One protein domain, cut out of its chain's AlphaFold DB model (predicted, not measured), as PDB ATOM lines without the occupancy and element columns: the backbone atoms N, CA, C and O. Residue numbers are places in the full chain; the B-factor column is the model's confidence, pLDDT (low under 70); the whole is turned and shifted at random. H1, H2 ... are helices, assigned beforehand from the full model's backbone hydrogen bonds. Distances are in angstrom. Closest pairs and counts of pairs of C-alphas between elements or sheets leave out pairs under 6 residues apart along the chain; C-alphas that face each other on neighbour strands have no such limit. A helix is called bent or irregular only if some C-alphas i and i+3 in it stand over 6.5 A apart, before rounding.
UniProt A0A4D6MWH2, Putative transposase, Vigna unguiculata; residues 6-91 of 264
ATOM      1  N   ASP A   6      19.632-114.334  -5.385       65.19
ATOM      2  CA  ASP A   6      20.679-114.693  -4.432       65.19
ATOM      3  C   ASP A   6      21.370-116.019  -4.800       65.19
ATOM      4  O   ASP A   6      22.593-116.144  -4.664       65.19
ATOM      5  N   ASP A   7      20.628-116.965  -5.388       73.12
ATOM      6  CA  ASP A   7      21.180-118.220  -5.908       73.12
ATOM      7  C   ASP A   7      22.107-117.958  -7.104       73.12
ATOM      8  O   ASP A   7      23.225-118.476  -7.160       73.12
ATOM      9  N   ASP A   8      21.705-117.079  -8.027       76.06
ATOM     10  CA  ASP A   8      22.506-116.737  -9.212       76.06
ATOM     11  C   ASP A   8      23.830-116.035  -8.838       76.06
ATOM     12  O   ASP A   8      24.880-116.298  -9.437       76.06
ATOM     13  N   LEU A   9      23.814-115.150  -7.833       78.44
ATOM     14  CA  LEU A   9      25.026-114.489  -7.327       78.44
ATOM     15  C   LEU A   9      25.966-115.476  -6.628       78.44
ATOM     16  O   LEU A   9      27.186-115.365  -6.774       78.44
ATOM     17  N   THR A  10      25.402-116.442  -5.908       82.62
ATOM     18  CA  THR A  10      26.152-117.482  -5.197       82.62
ATOM     19  C   THR A  10      26.827-118.445  -6.171       82.62
ATOM     20  O   THR A  10      28.016-118.735  -6.027       82.62
ATOM     21  N   ILE A  11      26.117-118.869  -7.220       86.00
ATOM     22  CA  ILE A  11      26.666-119.709  -8.294       86.00
ATOM     23  C   ILE A  11      27.802-118.979  -9.020       86.00
ATOM     24  O   ILE A  11      28.867-119.548  -9.263       86.00
ATOM     25  N   MET A  12      27.594-117.702  -9.347       82.56
ATOM     26  CA  MET A  12      28.583-116.899 -10.061       82.56
ATOM     27  C   MET A  12      29.845-116.658  -9.225       82.56
ATOM     28  O   MET A  12      30.947-116.709  -9.770       82.56
ATOM     29  N   TRP A  13      29.702-116.437  -7.913       86.31
ATOM     30  CA  TRP A  13      30.844-116.338  -7.005       86.31
ATOM     31  C   TRP A  13      31.639-117.639  -6.960       86.31
ATOM     32  O   TRP A  13      32.841-117.607  -7.198       86.31
ATOM     33  N   LYS A  14      30.964-118.775  -6.755       86.50
ATOM     34  CA  LYS A  14      31.608-120.092  -6.700       86.50
ATOM     35  C   LYS A  14      32.421-120.381  -7.962       86.50
ATOM     36  O   LYS A  14      33.559-120.823  -7.899       86.50
ATOM     37  N   HIS A  15      31.873-120.032  -9.126       86.00
ATOM     38  CA  HIS A  15      32.588-120.190 -10.387       86.00
ATOM     39  C   HIS A  15      33.842-119.303 -10.489       86.00
ATOM     40  O   HIS A  15      34.852-119.722 -11.049       86.00
ATOM     41  N   MET A  16      33.797-118.079  -9.956       82.56
ATOM     42  CA  MET A  16      34.962-117.189  -9.915       82.56
ATOM     43  C   MET A  16      36.008-117.638  -8.894       82.56
ATOM     44  O   MET A  16      37.198-117.511  -9.169       82.56
ATOM     45  N   GLU A  17      35.568-118.135  -7.741       86.69
ATOM     46  CA  GLU A  17      36.418-118.716  -6.704       86.69
ATOM     47  C   GLU A  17      37.234-119.877  -7.279       86.69
ATOM     48  O   GLU A  17      38.463-119.837  -7.234       86.69
ATOM     49  N   ASP A  18      36.558-120.821  -7.939       84.38
ATOM     50  CA  ASP A  18      37.174-122.006  -8.543       84.38
ATOM     51  C   ASP A  18      38.104-121.655  -9.719       84.38
ATOM     52  O   ASP A  18      39.191-122.212  -9.853       84.38
ATOM     53  N   ALA A  19      37.695-120.728 -10.593       84.19
ATOM     54  CA  ALA A  19      38.444-120.413 -11.813       84.19
ATOM     55  C   ALA A  19      39.681-119.535 -11.577       84.19
ATOM     56  O   ALA A  19      40.617-119.560 -12.376       84.19
ATOM     57  N   LEU A  20      39.662-118.705 -10.532       79.50
ATOM     58  CA  LEU A  20      40.692-117.694 -10.274       79.50
ATOM     59  C   LEU A  20      41.400-117.898  -8.926       79.50
ATOM     60  O   LEU A  20      42.213-117.053  -8.548       79.50
ATOM     61  N   CYS A  21      41.097-118.990  -8.213       81.50
ATOM     62  CA  CYS A  21      41.613-119.308  -6.878       81.50
ATOM     63  C   CYS A  21      41.477-118.126  -5.901       81.50
ATOM     64  O   CYS A  21      42.410-117.794  -5.162       81.50
ATOM     65  N   LEU A  22      40.335-117.435  -5.949       78.81
ATOM     66  CA  LEU A  22      40.092-116.254  -5.120       78.81
ATOM     67  C   LEU A  22      39.770-116.672  -3.687       78.81
ATOM     68  O   LEU A  22      39.136-117.691  -3.455       78.81
ATOM     69  N   LYS A  23      40.185-115.861  -2.714       85.88
ATOM     70  CA  LYS A  23      39.816-116.067  -1.310       85.88
ATOM     71  C   LYS A  23      38.466-115.415  -1.025       85.88
ATOM     72  O   LYS A  23      38.158-114.366  -1.594       85.88
ATOM     73  N   GLU A  24      37.711-115.961  -0.073       83.25
ATOM     74  CA  GLU A  24      36.425-115.387   0.368       83.25
ATOM     75  C   GLU A  24      36.568-113.919   0.825       83.25
ATOM     76  O   GLU A  24      35.686-113.094   0.592       83.25
ATOM     77  N   GLU A  25      37.728-113.546   1.376       82.12
ATOM     78  CA  GLU A  25      38.072-112.167   1.761       82.12
ATOM     79  C   GLU A  25      38.030-111.168   0.586       82.12
ATOM     80  O   GLU A  25      37.782-109.975   0.781       82.12
ATOM     81  N   ASP A  26      38.247-111.639  -0.645       80.12
ATOM     82  CA  ASP A  26      38.244-110.820  -1.858       80.12
ATOM     83  C   ASP A  26      36.871-110.771  -2.548       80.12
ATOM     84  O   ASP A  26      36.699-110.009  -3.508       80.12
ATOM     85  N   LYS A  27      35.871-111.515  -2.052       82.00
ATOM     86  CA  LYS A  27      34.540-111.660  -2.666       82.00
ATOM     87  C   LYS A  27      33.871-110.348  -2.997       82.00
ATOM     88  O   LYS A  27      33.485-110.101  -4.139       82.00
ATOM     89  N   GLU A  28      33.768-109.461  -2.016       79.50
ATOM     90  CA  GLU A  28      33.084-108.184  -2.203       79.50
ATOM     91  C   GLU A  28      33.773-107.336  -3.287       79.50
ATOM     92  O   GLU A  28      33.123-106.685  -4.113       79.50
ATOM     93  N   ARG A  29      35.109-107.369  -3.327       74.81
ATOM     94  CA  ARG A  29      35.911-106.629  -4.305       74.81
ATOM     95  C   ARG A  29      35.792-107.239  -5.700       74.81
ATOM     96  O   ARG A  29      35.580-106.495  -6.661       74.81
ATOM     97  N   ALA A  30      35.901-108.559  -5.805       75.56
ATOM     98  CA  ALA A  30      35.783-109.302  -7.051       75.56
ATOM     99  C   ALA A  30      34.391-109.125  -7.672       75.56
ATOM    100  O   ALA A  30      34.280-108.758  -8.843       75.56
ATOM    101  N   MET A  31      33.331-109.236  -6.869       83.00
ATOM    102  CA  MET A  31      31.950-109.033  -7.313       83.00
ATOM    103  C   MET A  31      31.692-107.584  -7.753       83.00
ATOM    104  O   MET A  31      31.089-107.350  -8.805       83.00
ATOM    105  N   LYS A  32      32.222-106.580  -7.033       78.00
ATOM    106  CA  LYS A  32      32.170-105.166  -7.472       78.00
ATOM    107  C   LYS A  32      32.908-104.946  -8.795       78.00
ATOM    108  O   LYS A  32      32.432-104.192  -9.651       78.00
ATOM    109  N   GLN A  33      34.063-105.583  -8.979       73.94
ATOM    110  CA  GLN A  33      34.847-105.484 -10.208       73.94
ATOM    111  C   GLN A  33      34.134-106.150 -11.387       73.94
ATOM    112  O   GLN A  33      34.033-105.533 -12.451       73.94
ATOM    113  N   LEU A  34      33.563-107.338 -11.188       76.88
ATOM    114  CA  LEU A  34      32.747-108.030 -12.183       76.88
ATOM    115  C   LEU A  34      31.550-107.169 -12.596       76.88
ATOM    116  O   LEU A  34      31.325-106.937 -13.783       76.88
ATOM    117  N   GLN A  35      30.836-106.598 -11.626       75.81
ATOM    118  CA  GLN A  35      29.703-105.720 -11.898       75.81
ATOM    119  C   GLN A  35      30.122-104.475 -12.697       75.81
ATOM    120  O   GLN A  35      29.396-104.026 -13.589       75.81
ATOM    121  N   LYS A  36      31.304-103.913 -12.415       73.81
ATOM    122  CA  LYS A  36      31.874-102.796 -13.182       73.81
ATOM    123  C   LYS A  36      32.205-103.211 -14.618       73.81
ATOM    124  O   LYS A  36      31.843-102.483 -15.541       73.81
ATOM    125  N   GLN A  37      32.835-104.369 -14.817       72.19
ATOM    126  CA  GLN A  37      33.149-104.891 -16.151       72.19
ATOM    127  C   GLN A  37      31.885-105.194 -16.954       72.19
ATOM    128  O   GLN A  37      31.777-104.799 -18.111       72.19
ATOM    129  N   TYR A  38      30.883-105.789 -16.313       75.50
ATOM    130  CA  TYR A  38      29.578-106.033 -16.909       75.50
ATOM    131  C   TYR A  38      28.908-104.731 -17.365       75.50
ATOM    132  O   TYR A  38      28.472-104.631 -18.511       75.50
ATOM    133  N   ARG A  39      28.896-103.688 -16.520       74.62
ATOM    134  CA  ARG A  39      28.378-102.357 -16.890       74.62
ATOM    135  C   ARG A  39      29.158-101.733 -18.050       74.62
ATOM    136  O   ARG A  39      28.545-101.146 -18.937       74.62
ATOM    137  N   ASN A  40      30.483-101.871 -18.064       72.25
ATOM    138  CA  ASN A  40      31.326-101.375 -19.152       72.25
ATOM    139  C   ASN A  40      31.034-102.102 -20.467       72.25
ATOM    140  O   ASN A  40      30.885-101.445 -21.496       72.25
ATOM    141  N   ARG A  41      30.911-103.434 -20.433       75.19
ATOM    142  CA  ARG A  41      30.530-104.251 -21.589       75.19
ATOM    143  C   ARG A  41      29.155-103.841 -22.103       75.19
ATOM    144  O   ARG A  41      29.019-103.564 -23.286       75.19
ATOM    145  N   HIS A  42      28.171-103.701 -21.216       72.00
ATOM    146  CA  HIS A  42      26.836-103.198 -21.558       72.00
ATOM    147  C   HIS A  42      26.873-101.822 -22.213       72.00
ATOM    148  O   HIS A  42      26.173-101.598 -23.192       72.00
ATOM    149  N   HIS A  43      27.704-100.910 -21.708       70.19
ATOM    150  CA  HIS A  43      27.873 -99.593 -22.312       70.19
ATOM    151  C   HIS A  43      28.512 -99.660 -23.705       70.19
ATOM    152  O   HIS A  43      28.078 -98.936 -24.595       70.19
ATOM    153  N   HIS A  44      29.509-100.525 -23.915       68.94
ATOM    154  CA  HIS A  44      30.101-100.724 -25.241       68.94
ATOM    155  C   HIS A  44      29.082-101.319 -26.211       68.94
ATOM    156  O   HIS A  44      28.904-100.762 -27.283       68.94
ATOM    157  N   LEU A  45      28.339-102.356 -25.805       68.94
ATOM    158  CA  LEU A  45      27.250-102.922 -26.610       68.94
ATOM    159  C   LEU A  45      26.195-101.850 -26.936       68.94
ATOM    160  O   LEU A  45      25.804-101.708 -28.089       68.94
ATOM    161  N   TYR A  46      25.799-101.034 -25.956       67.94
ATOM    162  CA  TYR A  46      24.901 -99.893 -26.165       67.94
ATOM    163  C   TYR A  46      25.443 -98.926 -27.227       67.94
ATOM    164  O   TYR A  46      24.720 -98.567 -28.150       67.94
ATOM    165  N   GLN A  47      26.714 -98.515 -27.133       65.88
ATOM    166  CA  GLN A  47      27.324 -97.604 -28.110       65.88
ATOM    167  C   GLN A  47      27.414 -98.241 -29.500       65.88
ATOM    168  O   GLN A  47      27.015 -97.615 -30.478       65.88
ATOM    169  N   THR A  48      27.876 -99.489 -29.583       65.81
ATOM    170  CA  THR A  48      28.016-100.236 -30.835       65.81
ATOM    171  C   THR A  48      26.675-100.389 -31.551       65.81
ATOM    172  O   THR A  48      26.612-100.152 -32.754       65.81
ATOM    173  N   TYR A  49      25.596-100.720 -30.839       63.22
ATOM    174  CA  TYR A  49      24.313-101.067 -31.464       63.22
ATOM    175  C   TYR A  49      23.279 -99.939 -31.529       63.22
ATOM    176  O   TYR A  49      22.275-100.057 -32.225       63.22
ATOM    177  N   ILE A  50      23.492 -98.820 -30.835       61.19
ATOM    178  CA  ILE A  50      22.711 -97.603 -31.103       61.19
ATOM    179  C   ILE A  50      23.303 -96.826 -32.275       61.19
ATOM    180  O   ILE A  50      22.554 -96.193 -33.020       61.19
ATOM    181  N   GLN A  51      24.622 -96.896 -32.474       56.03
ATOM    182  CA  GLN A  51      25.267 -96.300 -33.644       56.03
ATOM    183  C   GLN A  51      25.090 -97.181 -34.896       56.03
ATOM    184  O   GLN A  51      24.746 -96.647 -35.949       56.03
ATOM    185  N   ASN A  52      25.190 -98.514 -34.779       57.72
ATOM    186  CA  ASN A  52      24.788 -99.461 -35.828       57.72
ATOM    187  C   ASN A  52      23.375 -99.981 -35.553       57.72
ATOM    188  O   ASN A  52      23.198-100.878 -34.740       57.72
ATOM    189  N   LYS A  53      22.369 -99.442 -36.250       55.94
ATOM    190  CA  LYS A  53      20.925 -99.667 -36.006       55.94
ATOM    191  C   LYS A  53      20.407-101.112 -36.207       55.94
ATOM    192  O   LYS A  53      19.197-101.309 -36.299       55.94
ATOM    193  N   GLY A  54      21.275-102.116 -36.323       65.88
ATOM    194  CA  GLY A  54      20.903-103.505 -36.594       65.88
ATOM    195  C   GLY A  54      20.932-104.384 -35.345       65.88
ATOM    196  O   GLY A  54      21.899-104.364 -34.587       65.88
ATOM    197  N   ARG A  55      19.891-105.208 -35.170       75.12
ATOM    198  CA  ARG A  55      19.932-106.375 -34.278       75.12
ATOM    199  C   ARG A  55      21.052-107.320 -34.757       75.12
ATOM    200  O   ARG A  55      21.061-107.638 -35.946       75.12
ATOM    201  N   PRO A  56      21.942-107.803 -33.877       74.12
ATOM    202  CA  PRO A  56      22.914-108.836 -34.233       74.12
ATOM    203  C   PRO A  56      22.238-110.108 -34.763       74.12
ATOM    204  O   PRO A  56      21.188-110.512 -34.262       74.12
ATOM    205  N   ASN A  57      22.828-110.751 -35.774       76.62
ATOM    206  CA  ASN A  57      22.235-111.937 -36.406       76.62
ATOM    207  C   ASN A  57      22.088-113.117 -35.431       76.62
ATOM    208  O   ASN A  57      21.131-113.878 -35.534       76.62
ATOM    209  N   ASP A  58      23.009-113.217 -34.476       82.19
ATOM    210  CA  ASP A  58      23.121-114.223 -33.421       82.19
ATOM    211  C   ASP A  58      22.193-113.982 -32.216       82.19
ATOM    212  O   ASP A  58      22.010-114.880 -31.398       82.19
ATOM    213  N   VAL A  59      21.573-112.802 -32.098       79.44
ATOM    214  CA  VAL A  59      20.694-112.465 -30.967       79.44
ATOM    215  C   VAL A  59      19.235-112.553 -31.381       79.44
ATOM    216  O   VAL A  59      18.801-111.839 -32.282       79.44
ATOM    217  N   HIS A  60      18.439-113.372 -30.693       85.62
ATOM    218  CA  HIS A  60      17.021-113.538 -31.006       85.62
ATOM    219  C   HIS A  60      16.244-112.198 -30.922       85.62
ATOM    220  O   HIS A  60      16.490-111.397 -30.014       85.62
ATOM    221  N   PRO A  61      15.283-111.911 -31.829       84.62
ATOM    222  CA  PRO A  61      14.557-110.634 -31.852       84.62
ATOM    223  C   PRO A  61      13.847-110.269 -30.545       84.62
ATOM    224  O   PRO A  61      13.789-109.094 -30.181       84.62
ATOM    225  N   GLN A  62      13.317-111.262 -29.833       84.31
ATOM    226  CA  GLN A  62      12.643-111.040 -28.552       84.31
ATOM    227  C   GLN A  62      13.630-110.625 -27.458       84.31
ATOM    228  O   GLN A  62      13.356-109.662 -26.746       84.31
ATOM    229  N   ASP A  63      14.796-111.271 -27.380       83.12
ATOM    230  CA  ASP A  63      15.842-110.933 -26.407       83.12
ATOM    231  C   ASP A  63      16.424-109.547 -26.683       83.12
ATOM    232  O   ASP A  63      16.649-108.759 -25.762       83.12
ATOM    233  N   TRP A  64      16.588-109.212 -27.966       82.81
ATOM    234  CA  TRP A  64      16.988-107.878 -28.396       82.81
ATOM    235  C   TRP A  64      15.989-106.815 -27.933       82.81
ATOM    236  O   TRP A  64      16.363-105.877 -27.230       82.81
ATOM    237  N   ASN A  65      14.703-106.988 -28.251       81.38
ATOM    238  CA  ASN A  65      13.648-106.060 -27.840       81.38
ATOM    239  C   ASN A  65      13.527-105.958 -26.317       81.38
ATOM    240  O   ASN A  65      13.348-104.861 -25.781       81.38
ATOM    241  N   TRP A  66      13.658-107.080 -25.607       85.38
ATOM    242  CA  TRP A  66      13.655-107.089 -24.151       85.38
ATOM    243  C   TRP A  66      14.813-106.262 -23.593       85.38
ATOM    244  O   TRP A  66      14.594-105.445 -22.699       85.38
ATOM    245  N   LEU A  67      16.021-106.412 -24.139       81.75
ATOM    246  CA  LEU A  67      17.207-105.680 -23.704       81.75
ATOM    247  C   LEU A  67      17.078-104.173 -23.965       81.75
ATOM    248  O   LEU A  67      17.324-103.375 -23.053       81.75
ATOM    249  N   ILE A  68      16.609-103.779 -25.155       80.38
ATOM    250  CA  ILE A  68      16.315-102.375 -25.468       80.38
ATOM    251  C   ILE A  68      15.327-101.802 -24.446       80.38
ATOM    252  O   ILE A  68      15.611-100.781 -23.818       80.38
ATOM    253  N   ASN A  69      14.188-102.465 -24.243       80.50
ATOM    254  CA  ASN A  69      13.089-101.924 -23.448       80.50
ATOM    255  C   ASN A  69      13.372-101.934 -21.941       80.50
ATOM    256  O   ASN A  69      13.083-100.950 -21.263       80.50
ATOM    257  N   ASN A  70      13.989-102.997 -21.424       79.50
ATOM    258  CA  ASN A  70      14.149-103.204 -19.983       79.50
ATOM    259  C   ASN A  70      15.505-102.753 -19.431       79.50
ATOM    260  O   ASN A  70      15.638-102.596 -18.219       79.50
ATOM    261  N   LYS A  71      16.536-102.568 -20.270       77.69
ATOM    262  CA  LYS A  71      17.870-102.144 -19.802       77.69
ATOM    263  C   LYS A  71      18.274-100.765 -20.293       77.69
ATOM    264  O   LYS A  71      18.904-100.032 -19.535       77.69
ATOM    265  N   TRP A  72      17.935-100.405 -21.528       74.19
ATOM    266  CA  TRP A  72      18.395 -99.147 -22.131       74.19
ATOM    267  C   TRP A  72      17.309 -98.073 -22.197       74.19
ATOM    268  O   TRP A  72      17.621 -96.884 -22.126       74.19
ATOM    269  N   ASN A  73      16.039 -98.475 -22.272       78.81
ATOM    270  CA  ASN A  73      14.902 -97.562 -22.215       78.81
ATOM    271  C   ASN A  73      14.319 -97.354 -20.814       78.81
ATOM    272  O   ASN A  73      13.473 -96.471 -20.659       78.81
ATOM    273  N   ASP A  74      14.809 -98.088 -19.811       84.69
ATOM    274  CA  ASP A  74      14.431 -97.907 -18.411       84.69
ATOM    275  C   ASP A  74      14.689 -96.460 -17.950       84.69
ATOM    276  O   ASP A  74      15.757 -95.880 -18.185       84.69
ATOM    277  N   SER A  75      13.703 -95.878 -17.264       84.31
ATOM    278  CA  SER A  75      13.753 -94.510 -16.744       84.31
ATOM    279  C   SER A  75      14.971 -94.302 -15.838       84.31
ATOM    280  O   SER A  75      15.712 -93.329 -16.004       84.31
ATOM    281  N   LYS A  76      15.277 -95.280 -14.968       82.69
ATOM    282  CA  LYS A  76      16.446 -95.208 -14.074       82.69
ATOM    283  C   LYS A  76      17.763 -95.191 -14.849       82.69
ATOM    284  O   LYS A  76      18.716 -94.524 -14.435       82.69
ATOM    285  N   PHE A  77      17.849 -95.922 -15.963       79.50
ATOM    286  CA  PHE A  77      19.033 -95.914 -16.822       79.50
ATOM    287  C   PHE A  77      19.194 -94.566 -17.529       79.50
ATOM    288  O   PHE A  77      20.286 -93.993 -17.494       79.50
ATOM    289  N   LYS A  78      18.118 -94.027 -18.116       82.12
ATOM    290  CA  LYS A  78      18.139 -92.719 -18.792       82.12
ATOM    291  C   LYS A  78      18.537 -91.597 -17.842       82.12
ATOM    292  O   LYS A  78      19.429 -90.815 -18.168       82.12
ATOM    293  N   GLU A  79      17.945 -91.564 -16.652       87.06
ATOM    294  CA  GLU A  79      18.261 -90.571 -15.627       87.06
ATOM    295  C   GLU A  79      19.735 -90.654 -15.208       87.06
ATOM    296  O   GLU A  79      20.439 -89.644 -15.176       87.06
ATOM    297  N   ARG A  80      20.243 -91.866 -14.954       80.38
ATOM    298  CA  ARG A  80      21.652 -92.083 -14.603       80.38
ATOM    299  C   ARG A  80      22.596 -91.690 -15.734       80.38
ATOM    300  O   ARG A  80      23.630 -91.083 -15.479       80.38
ATOM    301  N   SER A  81      22.250 -92.022 -16.975       78.56
ATOM    302  CA  SER A  81      23.021 -91.646 -18.160       78.56
ATOM    303  C   SER A  81      23.095 -90.123 -18.310       78.56
ATOM    304  O   SER A  81      24.181 -89.572 -18.505       78.56
ATOM    305  N   LEU A  82      21.973 -89.424 -18.115       82.94
ATOM    306  CA  LEU A  82      21.916 -87.963 -18.156       82.94
ATOM    307  C   LEU A  82      22.720 -87.330 -17.014       82.94
ATOM    308  O   LEU A  82      23.545 -86.453 -17.268       82.94
ATOM    309  N   LYS A  83      22.553 -87.821 -15.779       85.12
ATOM    310  CA  LYS A  83      23.359 -87.405 -14.621       85.12
ATOM    311  C   LYS A  83      24.851 -87.586 -14.899       85.12
ATOM    312  O   LYS A  83      25.611 -86.639 -14.739       85.12
ATOM    313  N   ASN A  84      25.262 -88.744 -15.417       77.31
ATOM    314  CA  ASN A  84      26.655 -89.006 -15.782       77.31
ATOM    315  C   ASN A  84      27.161 -88.057 -16.876       77.31
ATOM    316  O   ASN A  84      28.304 -87.609 -16.808       77.31
ATOM    317  N   LYS A  85      26.328 -87.720 -17.870       80.12
ATOM    318  CA  LYS A  85      26.672 -86.750 -18.920       80.12
ATOM    319  C   LYS A  85      26.911 -85.355 -18.338       80.12
ATOM    320  O   LYS A  85      27.912 -84.731 -18.680       80.12
ATOM    321  N   VAL A  86      26.043 -84.901 -17.433       80.81
ATOM    322  CA  VAL A  86      26.176 -83.609 -16.737       80.81
ATOM    323  C   VAL A  86      27.388 -83.603 -15.802       80.81
ATOM    324  O   VAL A  86      28.159 -82.649 -15.787       80.81
ATOM    325  N   SER A  87      27.621 -84.674 -15.044       77.06
ATOM    326  CA  SER A  87      28.822 -84.798 -14.211       77.06
ATOM    327  C   SER A  87      30.094 -84.780 -15.059       77.06
ATOM    328  O   SER A  87      31.054 -84.106 -14.700       77.06
ATOM    329  N   ARG A  88      30.096 -85.453 -16.218       71.38
ATOM    330  CA  ARG A  88      31.226 -85.442 -17.158       71.38
ATOM    331  C   ARG A  88      31.459 -84.061 -17.771       71.38
ATOM    332  O   ARG A  88      32.610 -83.692 -17.979       71.38
ATOM    333  N   SER A  89      30.411 -83.282 -18.050       75.06
ATOM    334  CA  SER A  89      30.583 -81.924 -18.587       75.06
ATOM    335  C   SER A  89      31.191 -80.955 -17.573       75.06
ATOM    336  O   SER A  89      31.863 -80.016 -17.989       75.06
ATOM    337  N   LYS A  90      30.989 -81.204 -16.273       78.25
ATOM    338  CA  LYS A  90      31.573 -80.434 -15.163       78.25
ATOM    339  C   LYS A  90      33.025 -80.808 -14.841       78.25
ATOM    340  O   LYS A  90      33.628 -80.165 -13.996       78.25
ATOM    341  N   GLN A  91      33.587 -81.847 -15.464       73.19
ATOM    342  CA  GLN A  91      34.989 -82.203 -15.241       73.19
ATOM    343  C   GLN A  91      35.911 -81.146 -15.853       73.19
ATOM    344  O   GLN A  91      35.899 -80.940 -17.069       73.19
TER     345      GLN A  91
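Overview. This is residues 6 to 91 of the 264 residues of the protein "Putative transposase" of Vigna unguiculata (UniProt A0A4D6MWH2). One long helix, H2, makes the shaft of an open, loosely built shape, with H1 set crosswise at its beginning and H3 and H4 at its far end. H3 and H4 meet near their ends at a corner beside the last part of H2, and residues 75 to 80 and 82 to 91, mostly H4, stick out from there. The printed part has 86 residues with four named helices, H1, H2, H3 and H4 in that order, and no named strand; the class is all helix. The whole is loose, with a radius of gyration of the C-alphas of 16.4 A, and its outline is flat, spanning 41 by 39 by 21 A.

Arrangement. H1, residues 6 to 20, and H2, residues 24 to 51, only just touch, with 3 pairs of C-alphas within 8 A. H1 touches H2 with residues 13 to 17 alone, and H2 touches H1 with residues 24 to 31 alone; the closest C-alphas, those of Trp 13 and Lys 27, are 7.4 A apart. Their lines are about perpendicular, at 79 degrees. H3, residues 61 to 72, is close to H2 but not clearly touching it; the closest C-alphas, those of Tyr 46 and Trp 72, are 7.7 A apart. H2 and H3 run opposite ways at a steep tilt of 69 degrees, only just short of about perpendicular. H4, residues 75 to 89, is close to H3 but not clearly touching it; the closest C-alphas, those of Lys 71 and Phe 77, are 7.0 A apart. H3 and H4 run the same way at a steep tilt of 55 degrees. H1 is apart from H3 and H4, and H2 is apart from H4. In H1, H3 and H4 every O i to N i+4 pair is within hydrogen-bond range; in H2, 22 of 24 are.

Along the chain. H1 begins at C-alpha 6 (20.679, -114.693, -4.432) and is 21.1 A long from first to last C-alpha. H2, 40.6 A long, runs from C-alpha 24 (36.425, -115.387, 0.368) to C-alpha 51 (25.267, -96.300, -33.644). H2 is irregular, with C-alphas 25 and 28 7.5 A apart, and has a kink of 25 degrees near residue 31. H3 is 15.5 A long; it is neither bent nor irregular, but only just: C-alphas 69 and 72 are 6.1 A apart. H4, 21.1 A long, ends at C-alpha 89 (30.583, -81.924, -18.587).

Size, cuts and confidence. The two C-alphas farthest apart, those of Glu 25 and Lys 53, are 43.3 A apart. The printed part has no cut. The links H1 to H2 and H3 to H4 are tight, and the link H2 to H3, with 9 residues, is short. Residues 35 to 41 of H2 and residues 57 to 62, of which 61 and 62 belong to H3, stand free. The mean pLDDT of the printed part is 77.5; residue 6 and residues 44 to 54 are under 70.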